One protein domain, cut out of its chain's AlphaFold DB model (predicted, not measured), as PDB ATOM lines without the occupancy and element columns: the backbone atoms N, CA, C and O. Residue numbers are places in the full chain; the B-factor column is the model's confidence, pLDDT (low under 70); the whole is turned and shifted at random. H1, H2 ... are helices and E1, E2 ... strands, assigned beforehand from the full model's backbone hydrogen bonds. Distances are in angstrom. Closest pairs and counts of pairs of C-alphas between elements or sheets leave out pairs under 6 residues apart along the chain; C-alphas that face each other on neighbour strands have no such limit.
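Overview. This is residues 3 to 44 of the 110 residues of the protein "Winged helix-turn helix" of Alicyclobacillus macrosporangiidus (UniProt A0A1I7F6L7). Five short strands form an antiparallel sheet curled like part of a barrel, and the short helix H1 lies across its open side. The printed part has 42 residues, mostly strand, running E1 E2 E3 H1 E4 E5; the sheet's order is E3 E2 E1 E5 E4. It is compact, radius of gyration of the C-alphas 9.1 A, spanning 25 by 18 by 14 A.

Along the chain. E1, residues 3 to 6, begins at C-alpha 3 (-47.227, -16.105, -33.981) and measures 9.7 A. E2 is residues 9 to 12, 9.2 A; E3 16 to 19, 10.0 A; H1 20 to 24, 6.8 A; E4 29 to 33, 11.6 A; E5 40 to 43, 10.0 A, ending at C-alpha 43 (-45.161, -15.119, -26.573).

Arrangement. E1, E2 and E3 form a meander of two hairpins, each strand the antiparallel neighbour of the one before. Within hydrogen-bond range are N 6 and O 9, 2.8 A, for E1 and E2; N 10 and O 18, 2.8 A, for E2 and E3; N 3 and O 41, 2.8 A, for E1 and E5; and N 42 and O 31, 2.8 A, in hairpin E4 and E5. H1 is on the sheet, height 8.0 A, its O i to N i+4 pair within range; its closest C-alphas to E2 are Val 20 and Arg 9, 5.3 A.

Size, cuts and confidence. The printed part has no cut and no long link; no printed residue is under pLDDT 70.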
ATOM      1  N   HIS A   3     -48.009 -15.405 -32.965       92.25
ATOM      2  CA  HIS A   3     -47.227 -16.105 -33.981       92.25
ATOM      3  C   HIS A   3     -48.048 -17.273 -34.521       92.25
ATOM      4  O   HIS A   3     -48.477 -18.134 -33.759       92.25
ATOM      5  N   PHE A   4     -48.298 -17.296 -35.826       93.94
ATOM      6  CA  PHE A   4     -49.094 -18.354 -36.442       93.94
ATOM      7  C   PHE A   4     -48.270 -19.624 -36.640       93.94
ATOM      8  O   PHE A   4     -47.112 -19.562 -37.057       93.94
ATOM      9  N   VAL A   5     -48.901 -20.762 -36.370       93.62
ATOM     10  CA  VAL A   5     -48.332 -22.088 -36.585       93.62
ATOM     11  C   VAL A   5     -48.712 -22.563 -37.987       93.62
ATOM     12  O   VAL A   5     -49.871 -22.486 -38.407       93.62
ATOM     13  N   ARG A   6     -47.728 -23.042 -38.744       92.19
ATOM     14  CA  ARG A   6     -47.894 -23.607 -40.088       92.19
ATOM     15  C   ARG A   6     -47.094 -24.897 -40.168       92.19
ATOM     16  O   ARG A   6     -45.888 -24.871 -39.957       92.19
ATOM     17  N   HIS A   7     -47.766 -26.010 -40.468       89.25
ATOM     18  CA  HIS A   7     -47.141 -27.339 -40.548       89.25
ATOM     19  C   HIS A   7     -46.325 -27.700 -39.294       89.25
ATOM     20  O   HIS A   7     -45.178 -28.117 -39.403       89.25
ATOM     21  N   GLY A   8     -46.881 -27.445 -38.104       89.06
ATOM     22  CA  GLY A   8     -46.183 -27.675 -36.832       89.06
ATOM     23  C   GLY A   8     -45.046 -26.694 -36.534       89.06
ATOM     24  O   GLY A   8     -44.422 -26.795 -35.494       89.06
ATOM     25  N   ARG A   9     -44.773 -25.702 -37.391       89.69
ATOM     26  CA  ARG A   9     -43.678 -24.739 -37.200       89.69
ATOM     27  C   ARG A   9     -44.199 -23.343 -36.884       89.69
ATOM     28  O   ARG A   9     -45.243 -22.932 -37.389       89.69
ATOM     29  N   VAL A  10     -43.450 -22.586 -36.089       91.19
ATOM     30  CA  VAL A  10     -43.771 -21.212 -35.688       91.19
ATOM     31  C   VAL A  10     -42.568 -20.293 -35.897       91.19
ATOM     32  O   VAL A  10     -41.422 -20.658 -35.638       91.19
ATOM     33  N   MET A  11     -42.822 -19.070 -36.369       87.62
ATOM     34  CA  MET A  11     -41.798 -18.024 -36.468       87.62
ATOM     35  C   MET A  11     -41.592 -17.363 -35.101       87.62
ATOM     36  O   MET A  11     -42.292 -16.411 -34.745       87.62
ATOM     37  N   CYS A  12     -40.629 -17.872 -34.337       86.94
ATOM     38  CA  CYS A  12     -40.184 -17.294 -33.076       86.94
ATOM     39  C   CYS A  12     -39.433 -15.972 -33.330       86.94
ATOM     40  O   CYS A  12     -38.515 -15.938 -34.153       86.94
ATOM     41  N   PRO A  13     -39.737 -14.891 -32.590       82.75
ATOM     42  CA  PRO A  13     -39.066 -13.603 -32.771       82.75
ATOM     43  C   PRO A  13     -37.600 -13.632 -32.324       82.75
ATOM     44  O   PRO A  13     -36.827 -12.768 -32.723       82.75
ATOM     45  N   ARG A  14     -37.213 -14.621 -31.506       81.50
ATOM     46  CA  ARG A  14     -35.821 -14.837 -31.106       81.50
ATOM     47  C   ARG A  14     -35.155 -15.876 -31.987       81.50
ATOM     48  O   ARG A  14     -34.220 -15.529 -32.683       81.50
ATOM     49  N   ARG A  15     -35.658 -17.113 -31.997       78.38
ATOM     50  CA  ARG A  15     -35.005 -18.280 -32.625       78.38
ATOM     51  C   ARG A  15     -35.291 -18.463 -34.121       78.38
ATOM     52  O   ARG A  15     -34.752 -19.373 -34.739       78.38
ATOM     53  N   GLY A  16     -36.119 -17.608 -34.723       79.69
ATOM     54  CA  GLY A  16     -36.550 -17.773 -36.110       79.69
ATOM     55  C   GLY A  16     -37.556 -18.917 -36.263       79.69
ATOM     56  O   GLY A  16     -38.397 -19.125 -35.394       79.69
ATOM     57  N   LEU A  17     -37.511 -19.639 -37.385       83.44
ATOM     58  CA  LEU A  17     -38.434 -20.748 -37.642       83.44
ATOM     59  C   LEU A  17     -38.053 -21.973 -36.799       83.44
ATOM     60  O   LEU A  17     -37.003 -22.569 -37.048       83.44
ATOM     61  N   ILE A  18     -38.922 -22.344 -35.860       85.25
ATOM     62  CA  ILE A  18     -38.764 -23.498 -34.962       85.25
ATOM     63  C   ILE A  18     -40.003 -24.393 -35.001       85.25
ATOM     64  O   ILE A  18     -41.069 -23.959 -35.444       85.25
ATOM     65  N   ASP A  19     -39.869 -25.626 -34.520       87.88
ATOM     66  CA  ASP A  19     -41.017 -26.494 -34.263       87.88
ATOM     67  C   ASP A  19     -41.853 -25.972 -33.076       87.88
ATOM     68  O   ASP A  19     -41.327 -25.338 -32.153       87.88
ATOM     69  N   VAL A  20     -43.164 -26.196 -33.118       90.12
ATOM     70  CA  VAL A  20     -44.107 -25.801 -32.070       90.12
ATOM     71  C   VAL A  20     -43.762 -26.446 -30.733       90.12
ATOM     72  O   VAL A  20     -43.838 -25.761 -29.709       90.12
ATOM     73  N   ASP A  21     -43.276 -27.686 -30.745       89.56
ATOM     74  CA  ASP A  21     -42.928 -28.422 -29.530       89.56
ATOM     75  C   ASP A  21     -41.762 -27.759 -28.790       89.56
ATOM     76  O   ASP A  21     -41.755 -27.665 -27.563       89.56
ATOM     77  N   VAL A  22     -40.811 -27.181 -29.532       85.69
ATOM     78  CA  VAL A  22     -39.706 -26.395 -28.958       85.69
ATOM     79  C   VAL A  22     -40.236 -25.135 -28.264       85.69
ATOM     80  O   VAL A  22     -39.687 -24.690 -27.254       85.69
ATOM     81  N   CYS A  23     -41.326 -24.553 -28.772       88.00
ATOM     82  CA  CYS A  23     -41.930 -23.354 -28.201       88.00
ATOM     83  C   CYS A  23     -42.588 -23.614 -26.835       88.00
ATOM     84  O   CYS A  23     -42.613 -22.707 -26.002       88.00
ATOM     85  N   PHE A  24     -43.051 -24.840 -26.567       88.75
ATOM     86  CA  PHE A  24     -43.644 -25.217 -25.277       88.75
ATOM     87  C   PHE A  24     -42.662 -25.133 -24.108       88.75
ATOM     88  O   PHE A  24     -43.068 -24.881 -22.976       88.75
ATOM     89  N   TYR A  25     -41.363 -25.250 -24.386       86.25
ATOM     90  CA  TYR A  25     -40.301 -25.116 -23.388       86.25
ATOM     91  C   TYR A  25     -39.802 -23.668 -23.218       86.25
ATOM     92  O   TYR A  25     -38.828 -23.417 -22.508       86.25
ATOM     93  N   CYS A  26     -40.428 -22.688 -23.876       85.56
ATOM     94  CA  CYS A  26     -40.014 -21.290 -23.802       85.56
ATOM     95  C   CYS A  26     -40.593 -20.594 -22.561       85.56
ATOM     96  O   CYS A  26     -41.805 -20.473 -22.420       85.56
ATOM     97  N   SER A  27     -39.738 -19.997 -21.725       88.38
ATOM     98  CA  SER A  27     -40.171 -19.219 -20.546       88.38
ATOM     99  C   SER A  27     -40.975 -17.955 -20.882       88.38
ATOM    100  O   SER A  27     -41.581 -17.359 -20.000       88.38
ATOM    101  N   TYR A  28     -40.967 -17.526 -22.147       91.31
ATOM    102  CA  TYR A  28     -41.749 -16.385 -22.629       91.31
ATOM    103  C   TYR A  28     -43.075 -16.800 -23.281       91.31
ATOM    104  O   TYR A  28     -43.780 -15.946 -23.828       91.31
ATOM    105  N   LEU A  29     -43.395 -18.096 -23.305       92.94
ATOM    106  CA  LEU A  29     -44.664 -18.592 -23.815       92.94
ATOM    107  C   LEU A  29     -45.801 -18.119 -22.906       92.94
ATOM    108  O   LEU A  29     -45.743 -18.285 -21.693       92.94
ATOM    109  N   HIS A  30     -46.830 -17.519 -23.497       92.88
ATOM    110  CA  HIS A  30     -47.963 -16.967 -22.757       92.88
ATOM    111  C   HIS A  30     -49.271 -17.711 -23.039       92.88
ATOM    112  O   HIS A  30     -50.040 -17.958 -22.118       92.88
ATOM    113  N   GLN A  31     -49.532 -18.078 -24.298       93.56
ATOM    114  CA  GLN A  31     -50.757 -18.783 -24.690       93.56
ATOM    115  C   GLN A  31     -50.502 -19.671 -25.909       93.56
ATOM    116  O   GLN A  31     -49.757 -19.281 -26.808       93.56
ATOM    117  N   VAL A  32     -51.158 -20.828 -25.961       94.44
ATOM    118  CA  VAL A  32     -51.120 -21.781 -27.077       94.44
ATOM    119  C   VAL A  32     -52.554 -22.062 -27.519       94.44
ATOM    120  O   VAL A  32     -53.396 -22.385 -26.692       94.44
ATOM    121  N   GLU A  33     -52.831 -21.927 -28.812       94.88
ATOM    122  CA  GLU A  33     -54.152 -22.141 -29.414       94.88
ATOM    123  C   GLU A  33     -53.979 -22.912 -30.725       94.88
ATOM    124  O   GLU A  33     -53.802 -22.311 -31.788       94.88
ATOM    125  N   LEU A  34     -53.985 -24.246 -30.655       91.44
ATOM    126  CA  LEU A  34     -53.743 -25.117 -31.815       91.44
ATOM    127  C   LEU A  34     -55.023 -25.686 -32.441       91.44
ATOM    128  O   LEU A  34     -54.993 -26.100 -33.595       91.44
ATOM    129  N   ASP A  35     -56.150 -25.632 -31.732       93.38
ATOM    130  CA  ASP A  35     -57.409 -26.257 -32.162       93.38
ATOM    131  C   ASP A  35     -58.249 -25.391 -33.121       93.38
ATOM    132  O   ASP A  35     -59.217 -25.859 -33.719       93.38
ATOM    133  N   LYS A  36     -57.911 -24.104 -33.281       90.56
ATOM    134  CA  LYS A  36     -58.677 -23.157 -34.112       90.56
ATOM    135  C   LYS A  36     -58.196 -23.140 -35.570       90.56
ATOM    136  O   LYS A  36     -56.997 -23.285 -35.820       90.56
ATOM    137  N   PRO A  37     -59.081 -22.849 -36.549       83.19
ATOM    138  CA  PRO A  37     -58.674 -22.590 -37.928       83.19
ATOM    139  C   PRO A  37     -57.805 -21.323 -37.972       83.19
ATOM    140  O   PRO A  37     -58.291 -20.197 -37.888       83.19
ATOM    141  N   GLY A  38     -56.490 -21.527 -38.039       88.94
ATOM    142  CA  GLY A  38     -55.476 -20.495 -37.810       88.94
ATOM    143  C   GLY A  38     -54.766 -20.676 -36.465       88.94
ATOM    144  O   GLY A  38     -54.818 -19.751 -35.649       88.94
ATOM    145  N   PRO A  39     -54.112 -21.834 -36.236       93.94
ATOM    146  CA  PRO A  39     -53.441 -22.123 -34.979       93.94
ATOM    147  C   PRO A  39     -52.328 -21.111 -34.720       93.94
ATOM    148  O   PRO A  39     -51.648 -20.651 -35.645       93.94
ATOM    149  N   PHE A  40     -52.159 -20.723 -33.464       94.00
ATOM    150  CA  PHE A  40     -51.210 -19.695 -33.077       94.00
ATOM    151  C   PHE A  40     -50.701 -19.879 -31.657       94.00
ATOM    152  O   PHE A  40     -51.299 -20.537 -30.812       94.00
ATOM    153  N   ILE A  41     -49.588 -19.212 -31.402       94.00
ATOM    154  CA  ILE A  41     -48.947 -19.122 -30.105       94.00
ATOM    155  C   ILE A  41     -48.724 -17.650 -29.789       94.00
ATOM    156  O   ILE A  41     -48.340 -16.867 -30.658       94.00
ATOM    157  N   THR A  42     -48.934 -17.261 -28.542       93.38
ATOM    158  CA  THR A  42     -48.593 -15.932 -28.043       93.38
ATOM    159  C   THR A  42     -47.362 -16.037 -27.158       93.38
ATOM    160  O   THR A  42     -47.359 -16.804 -26.198       93.38
ATOM    161  N   CYS A  43     -46.330 -15.243 -27.443       92.00
ATOM    162  CA  CYS A  43     -45.161 -15.119 -26.573       92.00
ATOM    163  C   CYS A  43     -44.854 -13.653 -26.238       92.00
ATOM    164  O   CYS A  43     -45.214 -12.742 -26.990       92.00
ATOM    165  N   THR A  44     -44.200 -13.418 -25.106       91.94
ATOM    166  CA  THR A  44     -43.741 -12.097 -24.641       91.94
ATOM    167  C   THR A  44     -42.235 -11.912 -24.817       91.94
ATOM    168  O   THR A  44     -41.652 -10.994 -24.247       91.94
TER     169      THR A  44